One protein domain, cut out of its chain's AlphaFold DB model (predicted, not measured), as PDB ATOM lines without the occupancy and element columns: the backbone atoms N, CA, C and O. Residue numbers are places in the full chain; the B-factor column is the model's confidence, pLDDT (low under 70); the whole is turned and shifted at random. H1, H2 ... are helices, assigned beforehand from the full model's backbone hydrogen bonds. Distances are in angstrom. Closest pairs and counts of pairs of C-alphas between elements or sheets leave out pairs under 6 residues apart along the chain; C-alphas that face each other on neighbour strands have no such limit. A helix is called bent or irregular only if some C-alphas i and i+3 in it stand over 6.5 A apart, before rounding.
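What this domain is: This is residues 462 to 562 of the 570 residues of an uncharacterized protein of Acidobacteria bacterium (UniProt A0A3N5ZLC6). Two long helices, H1 and H5, cross as an X, with short H3 and H4 on one side and H6 folding back over the other; H2 packs on H1. The 101 printed residues, with six named helices, H1 to H6 in order, and no named strand, are all helix by class, mostly crossed and compact, with radius of gyration 13.6 A for the C-alphas and spans of 44 by 24 by 21 A.

Where its parts are: Find C-alpha 462 at (108.288, 138.001, 64.531); H1 runs 35.3 A to residue 485. Next come H2, residues 496 to 501, irregular with C-alphas 497 and 500 7.2 A apart, H3, 507 to 511, and H4, 518 to 522. H5, 529 to 546, spans 25.6 A; H6, 552 to 560, ends at (96.590, 133.911, 64.854).

How they stand to each other: Start at the hub, H1, touching five helices. H5 touches it at a steep 47 degrees, closest C-alphas Val 471 and Val 540, 6.8 A. O i to N i+4 pairs are within hydrogen-bond range throughout, except H2, 0 of 2, with 2 of 3 i+3.

The domain as a whole: The printed part has no cut or long link; pLDDT is under 70 at 487 to 488, 490, 492 and 561 to 562.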
ATOM      1  N   SER A 462     107.301 138.020  63.440       77.69
ATOM      2  CA  SER A 462     108.288 138.001  64.531       77.69
ATOM      3  C   SER A 462     107.804 137.226  65.756       77.69
ATOM      4  O   SER A 462     108.586 136.476  66.337       77.69
ATOM      5  N   LEU A 463     106.517 137.335  66.108       85.06
ATOM      6  CA  LEU A 463     105.928 136.555  67.199       85.06
ATOM      7  C   LEU A 463     105.934 135.055  66.871       85.06
ATOM      8  O   LEU A 463     106.330 134.246  67.705       85.06
ATOM      9  N   ALA A 464     105.559 134.676  65.645       84.56
ATOM     10  CA  ALA A 464     105.598 133.282  65.207       84.56
ATOM     11  C   ALA A 464     107.019 132.694  65.265       84.56
ATOM     12  O   ALA A 464     107.189 131.558  65.701       84.56
ATOM     13  N   ALA A 465     108.045 133.470  64.897       85.31
ATOM     14  CA  ALA A 465     109.439 133.039  64.993       85.31
ATOM     15  C   ALA A 465     109.905 132.848  66.451       85.31
ATOM     16  O   ALA A 465     110.582 131.866  66.751       85.31
ATOM     17  N   ALA A 466     109.515 133.738  67.371       89.50
ATOM     18  CA  ALA A 466     109.815 133.587  68.799       89.50
ATOM     19  C   ALA A 466     109.130 132.342  69.397       89.50
ATOM     20  O   ALA A 466     109.750 131.554  70.115       89.50
ATOM     21  N   CYS A 467     107.868 132.117  69.031       92.25
ATOM     22  CA  CYS A 467     107.094 130.939  69.412       92.25
ATOM     23  C   CYS A 467     107.698 129.629  68.883       92.25
ATOM     24  O   CYS A 467     107.664 128.615  69.578       92.25
ATOM     25  N   ASP A 468     108.296 129.648  67.691       91.19
ATOM     26  CA  ASP A 468     108.953 128.488  67.086       91.19
ATOM     27  C   ASP A 468     110.097 127.949  67.950       91.19
ATOM     28  O   ASP A 468     110.185 126.754  68.239       91.19
ATOM     29  N   VAL A 469     110.932 128.858  68.455       91.50
ATOM     30  CA  VAL A 469     112.049 128.522  69.345       91.50
ATOM     31  C   VAL A 469     111.542 127.920  70.661       91.50
ATOM     32  O   VAL A 469     112.114 126.949  71.163       91.50
ATOM     33  N   LEU A 470     110.439 128.445  71.204       94.50
ATOM     34  CA  LEU A 470     109.822 127.919  72.426       94.50
ATOM     35  C   LEU A 470     109.248 126.508  72.226       94.50
ATOM     36  O   LEU A 470     109.404 125.659  73.108       94.50
ATOM     37  N   VAL A 471     108.659 126.221  71.060       94.69
ATOM     38  CA  VAL A 471     108.195 124.871  70.700       94.69
ATOM     39  C   VAL A 471     109.362 123.890  70.620       94.69
ATOM     40  O   VAL A 471     109.294 122.816  71.224       94.69
ATOM     41  N   TYR A 472     110.460 124.249  69.950       94.12
ATOM     42  CA  TYR A 472     111.636 123.377  69.881       94.12
ATOM     43  C   TYR A 472     112.231 123.093  71.261       94.12
ATOM     44  O   TYR A 472     112.534 121.937  71.557       94.12
ATOM     45  N   ARG A 473     112.308 124.094  72.144       93.88
ATOM     46  CA  ARG A 473     112.749 123.906  73.536       93.88
ATOM     47  C   ARG A 473     111.849 122.925  74.295       93.88
ATOM     48  O   ARG A 473     112.342 122.062  75.025       93.88
ATOM     49  N   ALA A 474     110.531 123.040  74.127       94.25
ATOM     50  CA  ALA A 474     109.567 122.147  74.763       94.25
ATOM     51  C   ALA A 474     109.713 120.698  74.263       94.25
ATOM     52  O   ALA A 474     109.763 119.767  75.074       94.25
ATOM     53  N   LEU A 475     109.866 120.509  72.948       94.00
ATOM     54  CA  LEU A 475     110.087 119.199  72.328       94.00
ATOM     55  C   LEU A 475     111.438 118.589  72.718       94.00
ATOM     56  O   LEU A 475     111.511 117.394  72.995       94.00
ATOM     57  N   GLU A 476     112.495 119.394  72.804       93.25
ATOM     58  CA  GLU A 476     113.819 118.950  73.239       93.25
ATOM     59  C   GLU A 476     113.784 118.432  74.685       93.25
ATOM     60  O   GLU A 476     114.293 117.347  74.989       93.25
ATOM     61  N   ARG A 477     113.115 119.165  75.586       93.25
ATOM     62  CA  ARG A 477     112.936 118.760  76.990       93.25
ATOM     63  C   ARG A 477     112.090 117.493  77.109       93.25
ATOM     64  O   ARG A 477     112.463 116.587  77.861       93.25
ATOM     65  N   ALA A 478     110.993 117.402  76.355       93.00
ATOM     66  CA  ALA A 478     110.151 116.209  76.302       93.00
ATOM     67  C   ALA A 478     110.936 114.990  75.789       93.00
ATOM     68  O   ALA A 478     110.908 113.926  76.408       93.00
ATOM     69  N   GLY A 479     111.712 115.149  74.717       90.75
ATOM     70  CA  GLY A 479     112.517 114.077  74.143       90.75
ATOM     71  C   GLY A 479     113.636 113.584  75.054       90.75
ATOM     72  O   GLY A 479     113.829 112.376  75.198       90.75
ATOM     73  N   ASN A 480     114.326 114.491  75.747       90.75
ATOM     74  CA  ASN A 480     115.330 114.118  76.747       90.75
ATOM     75  C   ASN A 480     114.713 113.339  77.922       90.75
ATOM     76  O   ASN A 480     115.301 112.374  78.412       90.75
ATOM     77  N   ARG A 481     113.493 113.689  78.344       91.12
ATOM     78  CA  ARG A 481     112.763 112.931  79.374       91.12
ATOM     79  C   ARG A 481     112.296 111.564  78.880       91.12
ATOM     80  O   ARG A 481     112.426 110.591  79.619       91.12
ATOM     81  N   LEU A 482     111.825 111.467  77.637       89.06
ATOM     82  CA  LEU A 482     111.456 110.195  77.008       89.06
ATOM     83  C   LEU A 482     112.651 109.240  76.901       89.06
ATOM     84  O   LEU A 482     112.508 108.052  77.181       89.06
ATOM     85  N   ARG A 483     113.846 109.750  76.574       87.50
ATOM     86  CA  ARG A 483     115.089 108.958  76.584       87.50
ATOM     87  C   ARG A 483     115.414 108.400  77.960       87.50
ATOM     88  O   ARG A 483     115.705 107.215  78.086       87.50
ATOM     89  N   ASN A 484     115.321 109.239  78.988       84.88
ATOM     90  CA  ASN A 484     115.596 108.821  80.361       84.88
ATOM     91  C   ASN A 484     114.567 107.798  80.871       84.88
ATOM     92  O   ASN A 484     114.922 106.906  81.638       84.88
ATOM     93  N   ALA A 485     113.310 107.894  80.428       83.25
ATOM     94  CA  ALA A 485     112.264 106.922  80.745       83.25
ATOM     95  C   ALA A 485     112.418 105.591  79.978       83.25
ATOM     96  O   ALA A 485     111.963 104.551  80.458       83.25
ATOM     97  N   HIS A 486     113.087 105.601  78.818       80.88
ATOM     98  CA  HIS A 486     113.257 104.439  77.941       80.88
ATOM     99  C   HIS A 486     114.728 104.196  77.539       80.88
ATOM    100  O   HIS A 486     115.080 104.279  76.361       80.88
ATOM    101  N   PRO A 487     115.603 103.815  78.491       67.50
ATOM    102  CA  PRO A 487     117.052 103.714  78.276       67.50
ATOM    103  C   PRO A 487     117.502 102.537  77.387       67.50
ATOM    104  O   PRO A 487     118.686 102.413  77.095       67.50
ATOM    105  N   ARG A 488     116.590 101.641  76.983       64.25
ATOM    106  CA  ARG A 488     116.890 100.437  76.180       64.25
ATOM    107  C   ARG A 488     116.436 100.536  74.719       64.25
ATOM    108  O   ARG A 488     116.493  99.538  74.007       64.25
ATOM    109  N   THR A 489     115.973 101.703  74.280       70.44
ATOM    110  CA  THR A 489     115.462 101.917  72.919       70.44
ATOM    111  C   THR A 489     116.505 102.618  72.050       70.44
ATOM    112  O   THR A 489     117.212 103.504  72.529       70.44
ATOM    113  N   ASP A 490     116.573 102.275  70.761       67.62
ATOM    114  CA  ASP A 490     117.509 102.871  69.797       67.62
ATOM    115  C   ASP A 490     117.067 104.277  69.331       67.62
ATOM    116  O   ASP A 490     116.764 104.531  68.166       67.62
ATOM    117  N   THR A 491     116.951 105.209  70.281       71.00
ATOM    118  CA  THR A 491     116.678 106.639  70.029       71.00
ATOM    119  C   THR A 491     117.926 107.506  70.207       71.00
ATOM    120  O   THR A 491     117.844 108.739  70.150       71.00
ATOM    121  N   SER A 492     119.085 106.865  70.403       66.44
ATOM    122  CA  SER A 492     120.390 107.508  70.592       66.44
ATOM    123  C   SER A 492     120.853 108.282  69.351       66.44
ATOM    124  O   SER A 492     121.424 109.359  69.492       66.44
ATOM    125  N   ASN A 493     120.501 107.795  68.154       75.56
ATOM    126  CA  ASN A 493     120.822 108.414  66.862       75.56
ATOM    127  C   ASN A 493     119.821 109.495  66.405       75.56
ATOM    128  O   ASN A 493     120.009 110.089  65.349       75.56
ATOM    129  N   MET A 494     118.740 109.739  67.151       80.56
ATOM    130  CA  MET A 494     117.750 110.770  66.806       80.56
ATOM    131  C   MET A 494     118.137 112.123  67.414       80.56
ATOM    132  O   MET A 494     118.919 112.187  68.362       80.56
ATOM    133  N   THR A 495     117.568 113.222  66.936       85.88
ATOM    134  CA  THR A 495     117.643 114.491  67.675       85.88
ATOM    135  C   THR A 495     116.628 114.466  68.830       85.88
ATOM    136  O   THR A 495     115.575 113.832  68.692       85.88
ATOM    137  N   PRO A 496     116.900 115.088  70.000       86.06
ATOM    138  CA  PRO A 496     115.948 115.079  71.114       86.06
ATOM    139  C   PRO A 496     114.563 115.606  70.716       86.06
ATOM    140  O   PRO A 496     113.553 115.068  71.156       86.06
ATOM    141  N   THR A 497     114.507 116.593  69.825       89.19
ATOM    142  CA  THR A 497     113.267 117.185  69.315       89.19
ATOM    143  C   THR A 497     112.409 116.214  68.508       89.19
ATOM    144  O   THR A 497     111.244 116.507  68.300       89.19
ATOM    145  N   GLU A 498     112.913 115.049  68.096       88.38
ATOM    146  CA  GLU A 498     112.164 114.065  67.298       88.38
ATOM    147  C   GLU A 498     111.813 112.787  68.060       88.38
ATOM    148  O   GLU A 498     111.064 111.945  67.561       88.38
ATOM    149  N   VAL A 499     112.330 112.617  69.279       88.00
ATOM    150  CA  VAL A 499     112.144 111.391  70.075       88.00
ATOM    151  C   VAL A 499     110.662 111.105  70.332       88.00
ATOM    152  O   VAL A 499     110.245 109.942  70.322       88.00
ATOM    153  N   TYR A 500     109.850 112.152  70.492       89.38
ATOM    154  CA  TYR A 500     108.411 112.019  70.703       89.38
ATOM    155  C   TYR A 500     107.676 111.386  69.518       89.38
ATOM    156  O   TYR A 500     106.577 110.895  69.709       89.38
ATOM    157  N   LYS A 501     108.255 111.335  68.310       89.00
ATOM    158  CA  LYS A 501     107.636 110.675  67.145       89.00
ATOM    159  C   LYS A 501     107.618 109.148  67.276       89.00
ATOM    160  O   LYS A 501     106.811 108.489  66.635       89.00
ATOM    161  N   LYS A 502     108.508 108.576  68.099       85.69
ATOM    162  CA  LYS A 502     108.628 107.119  68.300       85.69
ATOM    163  C   LYS A 502     108.212 106.641  69.685       85.69
ATOM    164  O   LYS A 502     107.875 105.473  69.838       85.69
ATOM    165  N   LEU A 503     108.301 107.505  70.694       86.25
ATOM    166  CA  LEU A 503     108.039 107.152  72.087       86.25
ATOM    167  C   LEU A 503     106.889 107.985  72.641       86.25
ATOM    168  O   LEU A 503     106.845 109.198  72.447       86.25
ATOM    169  N   THR A 504     105.990 107.329  73.365       87.69
ATOM    170  CA  THR A 504     104.839 107.959  74.016       87.69
ATOM    171  C   THR A 504     105.103 108.080  75.511       87.69
ATOM    172  O   THR A 504     105.649 107.170  76.135       87.69
ATOM    173  N   GLY A 505     104.691 109.191  76.109       87.06
ATOM    174  CA  GLY A 505     104.763 109.403  77.549       87.06
ATOM    175  C   GLY A 505     103.696 110.386  78.003       87.06
ATOM    176  O   GLY A 505     103.013 110.992  77.184       87.06
ATOM    177  N   ASP A 506     103.559 110.523  79.317       88.94
ATOM    178  CA  ASP A 506     102.608 111.436  79.948       88.94
ATOM    179  C   ASP A 506     102.979 112.909  79.652       88.94
ATOM    180  O   ASP A 506     104.014 113.371  80.154       88.94
ATOM    181  N   PRO A 507     102.178 113.654  78.858       87.12
ATOM    182  CA  PRO A 507     102.510 115.019  78.447       87.12
ATOM    183  C   PRO A 507     102.743 115.973  79.622       87.12
ATOM    184  O   PRO A 507     103.620 116.831  79.528       87.12
ATOM    185  N   ASP A 508     102.045 115.786  80.748       87.00
ATOM    186  CA  ASP A 508     102.202 116.635  81.937       87.00
ATOM    187  C   ASP A 508     103.607 116.505  82.535       87.00
ATOM    188  O   ASP A 508     104.258 117.492  82.889       87.00
ATOM    189  N   LYS A 509     104.136 115.278  82.579       87.88
ATOM    190  CA  LYS A 509     105.500 115.013  83.060       87.88
ATOM    191  C   LYS A 509     106.554 115.420  82.042       87.88
ATOM    192  O   LYS A 509     107.640 115.861  82.426       87.88
ATOM    193  N   LEU A 510     106.262 115.270  80.752       91.00
ATOM    194  CA  LEU A 510     107.194 115.617  79.682       91.00
ATOM    195  C   LEU A 510     107.385 117.130  79.554       91.00
ATOM    196  O   LEU A 510     108.527 117.567  79.404       91.00
ATOM    197  N   LEU A 511     106.324 117.922  79.723       92.25
ATOM    198  CA  LEU A 511     106.350 119.380  79.574       92.25
ATOM    199  C   LEU A 511     106.561 120.156  80.884       92.25
ATOM    200  O   LEU A 511     106.729 121.372  80.847       92.25
ATOM    201  N   ALA A 512     106.655 119.493  82.043       89.75
ATOM    202  CA  ALA A 512     106.894 120.164  83.327       89.75
ATOM    203  C   ALA A 512     108.115 121.118  83.294       89.75
ATOM    204  O   ALA A 512     109.253 120.669  83.110       89.75
ATOM    205  N   GLY A 513     107.889 122.422  83.480       86.62
ATOM    206  CA  GLY A 513     108.923 123.468  83.433       86.62
ATOM    207  C   GLY A 513     109.423 123.841  82.026       86.62
ATOM    208  O   GLY A 513     110.414 124.554  81.898       86.62
ATOM    209  N   ALA A 514     108.793 123.363  80.946       89.25
ATOM    210  CA  ALA A 514     109.202 123.687  79.572       89.25
ATOM    211  C   ALA A 514     109.077 125.190  79.247       89.25
ATOM    212  O   ALA A 514     109.893 125.731  78.498       89.25
ATOM    213  N   TRP A 515     108.115 125.866  79.877       93.12
ATOM    214  CA  TRP A 515     107.720 127.244  79.573       93.12
ATOM    215  C   TRP A 515     108.349 128.310  80.486       93.12
ATOM    216  O   TRP A 515     108.004 129.477  80.386       93.12
ATOM    217  N   GLU A 516     109.313 127.951  81.344       88.06
ATOM    218  CA  GLU A 516     109.905 128.877  82.335       88.06
ATOM    219  C   GLU A 516     110.564 130.127  81.725       88.06
ATOM    220  O   GLU A 516     110.554 131.174  82.355       88.06
ATOM    221  N   CYS A 517     111.116 130.039  80.506       86.69
ATOM    222  CA  CYS A 517     111.719 131.191  79.816       86.69
ATOM    223  C   CYS A 517     110.763 131.851  78.813       86.69
ATOM    224  O   CYS A 517     111.175 132.737  78.071       86.69
ATOM    225  N   ALA A 518     109.521 131.365  78.706       89.38
ATOM    226  CA  ALA A 518     108.596 131.836  77.685       89.38
ATOM    227  C   ALA A 518     108.211 133.299  77.919       89.38
ATOM    228  O   ALA A 518     108.120 134.043  76.955       89.38
ATOM    229  N   TYR A 519     108.082 133.726  79.177       88.81
ATOM    230  CA  TYR A 519     107.803 135.122  79.516       88.81
ATOM    231  C   TYR A 519     108.912 136.062  79.028       88.81
ATOM    232  O   TYR A 519     108.617 136.981  78.275       88.81
ATOM    233  N   ASP A 520     110.181 135.769  79.334       87.75
ATOM    234  CA  ASP A 520     111.320 136.591  78.889       87.75
ATOM    235  C   ASP A 520     111.441 136.657  77.356       87.75
ATOM    236  O   ASP A 520     111.899 137.651  76.797       87.75
ATOM    237  N   VAL A 521     111.047 135.580  76.667       88.00
ATOM    238  CA  VAL A 521     111.089 135.499  75.201       88.00
ATOM    239  C   VAL A 521     109.898 136.209  74.557       88.00
ATOM    240  O   VAL A 521     110.052 136.731  73.458       88.00
ATOM    241  N   LEU A 522     108.725 136.225  75.197       89.25
ATOM    242  CA  LEU A 522     107.484 136.772  74.638       89.25
ATOM    243  C   LEU A 522     107.232 138.241  75.007       89.25
ATOM    244  O   LEU A 522     106.530 138.911  74.250       89.25
ATOM    245  N   ASP A 523     107.829 138.743  76.093       85.50
ATOM    246  CA  ASP A 523     107.689 140.126  76.584       85.50
ATOM    247  C   ASP A 523     107.902 141.200  75.492       85.50
ATOM    248  O   ASP A 523     107.095 142.123  75.393       85.50
ATOM    249  N   PRO A 524     108.877 141.072  74.564       86.00
ATOM    250  CA  PRO A 524     109.054 142.060  73.497       86.00
ATOM    251  C   PRO A 524     108.000 142.005  72.377       86.00
ATOM    252  O   PRO A 524     108.001 142.880  71.508       86.00
ATOM    253  N   TYR A 525     107.161 140.962  72.325       83.31
ATOM    254  CA  TYR A 525     106.347 140.625  71.147       83.31
ATOM    255  C   TYR A 525     104.839 140.533  71.410       83.31
ATOM    256  O   TYR A 525     104.066 140.572  70.452       83.31
ATOM    257  N   THR A 526     104.394 140.376  72.660       83.31
ATOM    258  CA  THR A 526     102.966 140.277  73.000       83.31
ATOM    259  C   THR A 526     102.694 140.716  74.437       83.31
ATOM    260  O   THR A 526     103.370 140.276  75.358       83.31
ATOM    261  N   ASP A 527     101.632 141.501  74.635       81.06
ATOM    262  CA  ASP A 527     101.120 141.856  75.971       81.06
ATOM    263  C   ASP A 527     100.338 140.697  76.632       81.06
ATOM    264  O   ASP A 527      99.976 140.757  77.803       81.06
ATOM    265  N   ASP A 528     100.048 139.635  75.871       84.62
ATOM    266  CA  ASP A 528      99.307 138.441  76.298       84.62
ATOM    267  C   ASP A 528     100.211 137.203  76.204       84.62
ATOM    268  O   ASP A 528     100.047 136.340  75.334       84.62
ATOM    269  N   ALA A 529     101.241 137.159  77.051       86.25
ATOM    270  CA  ALA A 529     102.154 136.020  77.120       86.25
ATOM    271  C   ALA A 529     101.435 134.750  77.611       86.25
ATOM    272  O   ALA A 529     101.676 133.666  77.081       86.25
ATOM    273  N   ASP A 530     100.498 134.884  78.554       84.88
ATOM    274  CA  ASP A 530      99.753 133.760  79.132       84.88
ATOM    275  C   ASP A 530      98.901 133.025  78.085       84.88
ATOM    276  O   ASP A 530      98.959 131.794  77.985       84.88
ATOM    277  N   GLY A 531      98.155 133.759  77.250       84.81
ATOM    278  CA  GLY A 531      97.344 133.172  76.183       84.81
ATOM    279  C   GLY A 531      98.183 132.487  75.100       84.81
ATOM    280  O   GLY A 531      97.812 131.423  74.589       84.81
ATOM    281  N   VAL A 532      99.351 133.050  74.777       89.00
ATOM    282  CA  VAL A 532     100.287 132.450  73.815       89.00
ATOM    283  C   VAL A 532     100.912 131.178  74.383       89.00
ATOM    284  O   VAL A 532     100.913 130.156  73.699       89.00
ATOM    285  N   ILE A 533     101.358 131.186  75.642       92.31
ATOM    286  CA  ILE A 533     101.910 129.998  76.311       92.31
ATOM    287  C   ILE A 533     100.870 128.875  76.362       92.31
ATOM    288  O   ILE A 533     101.191 127.741  76.011       92.31
ATOM    289  N   ALA A 534      99.616 129.174  76.717       89.62
ATOM    290  CA  ALA A 534      98.540 128.181  76.735       89.62
ATOM    291  C   ALA A 534      98.279 127.570  75.344       89.62
ATOM    292  O   ALA A 534      98.065 126.363  75.211       89.62
ATOM    293  N   THR A 535      98.349 128.392  74.294       91.38
ATOM    294  CA  THR A 535      98.177 127.946  72.903       91.38
ATOM    295  C   THR A 535      99.334 127.051  72.450       91.38
ATOM    296  O   THR A 535      99.107 126.019  71.815       91.38
ATOM    297  N   LEU A 536     100.573 127.407  72.807       93.38
ATOM    298  CA  LEU A 536     101.757 126.596  72.520       93.38
ATOM    299  C   LEU A 536     101.752 125.275  73.293       93.38
ATOM    300  O   LEU A 536     102.078 124.237  72.720       93.38
ATOM    301  N   ASP A 537     101.335 125.283  74.558       93.38
ATOM    302  CA  ASP A 537     101.207 124.074  75.370       93.38
ATOM    303  C   ASP A 537     100.170 123.111  74.777       93.38
ATOM    304  O   ASP A 537     100.465 121.931  74.570       93.38
ATOM    305  N   PHE A 538      98.997 123.621  74.385       92.44
ATOM    306  CA  PHE A 538      97.983 122.840  73.676       92.44
ATOM    307  C   PHE A 538      98.524 122.243  72.368       92.44
ATOM    308  O   PHE A 538      98.352 121.049  72.100       92.44
ATOM    309  N   TYR A 539      99.219 123.055  71.571       94.19
ATOM    310  CA  TYR A 539      99.810 122.629  70.308       94.19
ATOM    311  C   TYR A 539     100.847 121.512  70.496       94.19
ATOM    312  O   TYR A 539     100.750 120.460  69.860       94.19
ATOM    313  N   VAL A 540     101.805 121.696  71.411       94.44
ATOM    314  CA  VAL A 540     102.865 120.716  71.685       94.44
ATOM    315  C   VAL A 540     102.286 119.423  72.257       94.44
ATOM    316  O   VAL A 540     102.693 118.342  71.837       94.44
ATOM    317  N   ARG A 541     101.284 119.490  73.143       94.12
ATOM    318  CA  ARG A 541     100.554 118.295  73.608       94.12
ATOM    319  C   ARG A 541      99.902 117.538  72.453       94.12
ATOM    320  O   ARG A 541      99.962 116.309  72.421       94.12
ATOM    321  N   GLY A 542      99.334 118.258  71.486       90.00
ATOM    322  CA  GLY A 542      98.804 117.682  70.251       90.00
ATOM    323  C   GLY A 542      99.870 116.946  69.437       90.00
ATOM    324  O   GLY A 542      99.620 115.835  68.964       90.00
ATOM    325  N   LEU A 543     101.078 117.505  69.318       93.19
ATOM    326  CA  LEU A 543     102.207 116.839  68.655       93.19
ATOM    327  C   LEU A 543     102.649 115.576  69.406       93.19
ATOM    328  O   LEU A 543     102.793 114.524  68.782       93.19
ATOM    329  N   LEU A 544     102.795 115.652  70.735       91.12
ATOM    330  CA  LEU A 544     103.176 114.512  71.578       91.12
ATOM    331  C   LEU A 544     102.169 113.357  71.487       91.12
ATOM    332  O   LEU A 544     102.573 112.200  71.457       91.12
ATOM    333  N   GLY A 545     100.868 113.662  71.429       86.50
ATOM    334  CA  GLY A 545      99.814 112.650  71.333       86.50
ATOM    335  C   GLY A 545      99.610 112.078  69.925       86.50
ATOM    336  O   GLY A 545      99.185 110.934  69.788       86.50
ATOM    337  N   SER A 546      99.898 112.855  68.877       88.31
ATOM    338  CA  SER A 546      99.665 112.450  67.480       88.31
ATOM    339  C   SER A 546     100.911 111.957  66.744       88.31
ATOM    340  O   SER A 546     100.782 111.473  65.620       88.31
ATOM    341  N   HIS A 547     102.098 112.072  67.349       88.19
ATOM    342  CA  HIS A 547     103.387 111.697  66.754       88.19
ATOM    343  C   HIS A 547     103.676 112.392  65.405       88.19
ATOM    344  O   HIS A 547     104.357 111.839  64.542       88.19
ATOM    345  N   ARG A 548     103.150 113.609  65.209       85.88
ATOM    346  CA  ARG A 548     103.304 114.400  63.973       85.88
ATOM    347  C   ARG A 548     104.448 115.393  64.057       85.88
ATOM    348  O   ARG A 548     104.793 115.839  65.147       85.88
ATOM    349  N   ASP A 549     104.974 115.785  62.904       85.56
ATOM    350  CA  ASP A 549     106.000 116.821  62.797       85.56
ATOM    351  C   ASP A 549     105.468 118.201  63.191       85.56
ATOM    352  O   ASP A 549     104.326 118.568  62.894       85.56
ATOM    353  N   HIS A 550     106.333 118.974  63.845       89.94
ATOM    354  CA  HIS A 550     106.108 120.393  64.070       89.94
ATOM    355  C   HIS A 550     106.016 121.140  62.732       89.94
ATOM    356  O   HIS A 550     106.822 120.926  61.828       89.94
ATOM    357  N   SER A 551     105.030 122.027  62.607       87.94
ATOM    358  CA  SER A 551     104.799 122.841  61.416       87.94
ATOM    359  C   SER A 551     104.616 124.297  61.818       87.94
ATOM    360  O   SER A 551     103.610 124.664  62.429       87.94
ATOM    361  N   GLN A 552     105.564 125.136  61.398       80.25
ATOM    362  CA  GLN A 552     105.532 126.585  61.612       80.25
ATOM    363  C   GLN A 552     104.244 127.223  61.084       80.25
ATOM    364  O   GLN A 552     103.680 128.099  61.732       80.25
ATOM    365  N   VAL A 553     103.735 126.748  59.941       77.19
ATOM    366  CA  VAL A 553     102.506 127.267  59.323       77.19
ATOM    367  C   VAL A 553     101.285 126.972  60.195       77.19
ATOM    368  O   VAL A 553     100.454 127.850  60.412       77.19
ATOM    369  N   VAL A 554     101.184 125.752  60.730       79.75
ATOM    370  CA  VAL A 554     100.058 125.344  61.587       79.75
ATOM    371  C   VAL A 554     100.118 126.049  62.940       79.75
ATOM    372  O   VAL A 554      99.095 126.525  63.428       79.75
ATOM    373  N   MET A 555     101.308 126.153  63.533       88.62
ATOM    374  CA  MET A 555     101.521 126.849  64.803       88.62
ATOM    375  C   MET A 555     101.209 128.348  64.684       88.62
ATOM    376  O   MET A 555     100.445 128.877  65.491       88.62
ATOM    377  N   ALA A 556     101.696 129.016  63.633       82.00
ATOM    378  CA  ALA A 556     101.394 130.422  63.377       82.00
ATOM    379  C   ALA A 556      99.894 130.661  63.130       82.00
ATOM    380  O   ALA A 556      99.334 131.628  63.645       82.00
ATOM    381  N   ALA A 557      99.225 129.760  62.398       78.69
ATOM    382  CA  ALA A 557      97.779 129.826  62.203       78.69
ATOM    383  C   ALA A 557      97.014 129.704  63.531       78.69
ATOM    384  O   ALA A 557      96.069 130.457  63.748       78.69
ATOM    385  N   LEU A 558      97.451 128.817  64.431       80.75
ATOM    386  CA  LEU A 558      96.826 128.603  65.738       80.75
ATOM    387  C   LEU A 558      96.987 129.814  66.675       80.75
ATOM    388  O   LEU A 558      96.039 130.197  67.357       80.75
ATOM    389  N   ILE A 559      98.164 130.448  66.669       82.25
ATOM    390  CA  ILE A 559      98.419 131.695  67.410       82.25
ATOM    391  C   ILE A 559      97.558 132.836  66.853       82.25
ATOM    392  O   ILE A 559      96.999 133.627  67.613       82.25
ATOM    393  N   GLY A 560      97.417 132.909  65.525       73.88
ATOM    394  CA  GLY A 560      96.590 133.911  64.854       73.88
ATOM    395  C   GLY A 560      95.083 133.708  65.046       73.88
ATOM    396  O   GLY A 560      94.328 134.677  64.993       73.88
ATOM    397  N   SER A 561      94.629 132.476  65.293       66.81
ATOM    398  CA  SER A 561      93.208 132.106  65.347       66.81
ATOM    399  C   SER A 561      92.588 132.125  66.748       66.81
ATOM    400  O   SER A 561      91.559 131.478  66.920       66.81
ATOM    401  N   ARG A 562      93.219 132.793  67.731       57.47
ATOM    402  CA  ARG A 562      92.864 132.806  69.172       57.47
ATOM    403  C   ARG A 562      91.462 132.247  69.494       57.47
ATOM    404  O   ARG A 562      90.467 132.906  69.179       57.47
TER     405      ARG A 562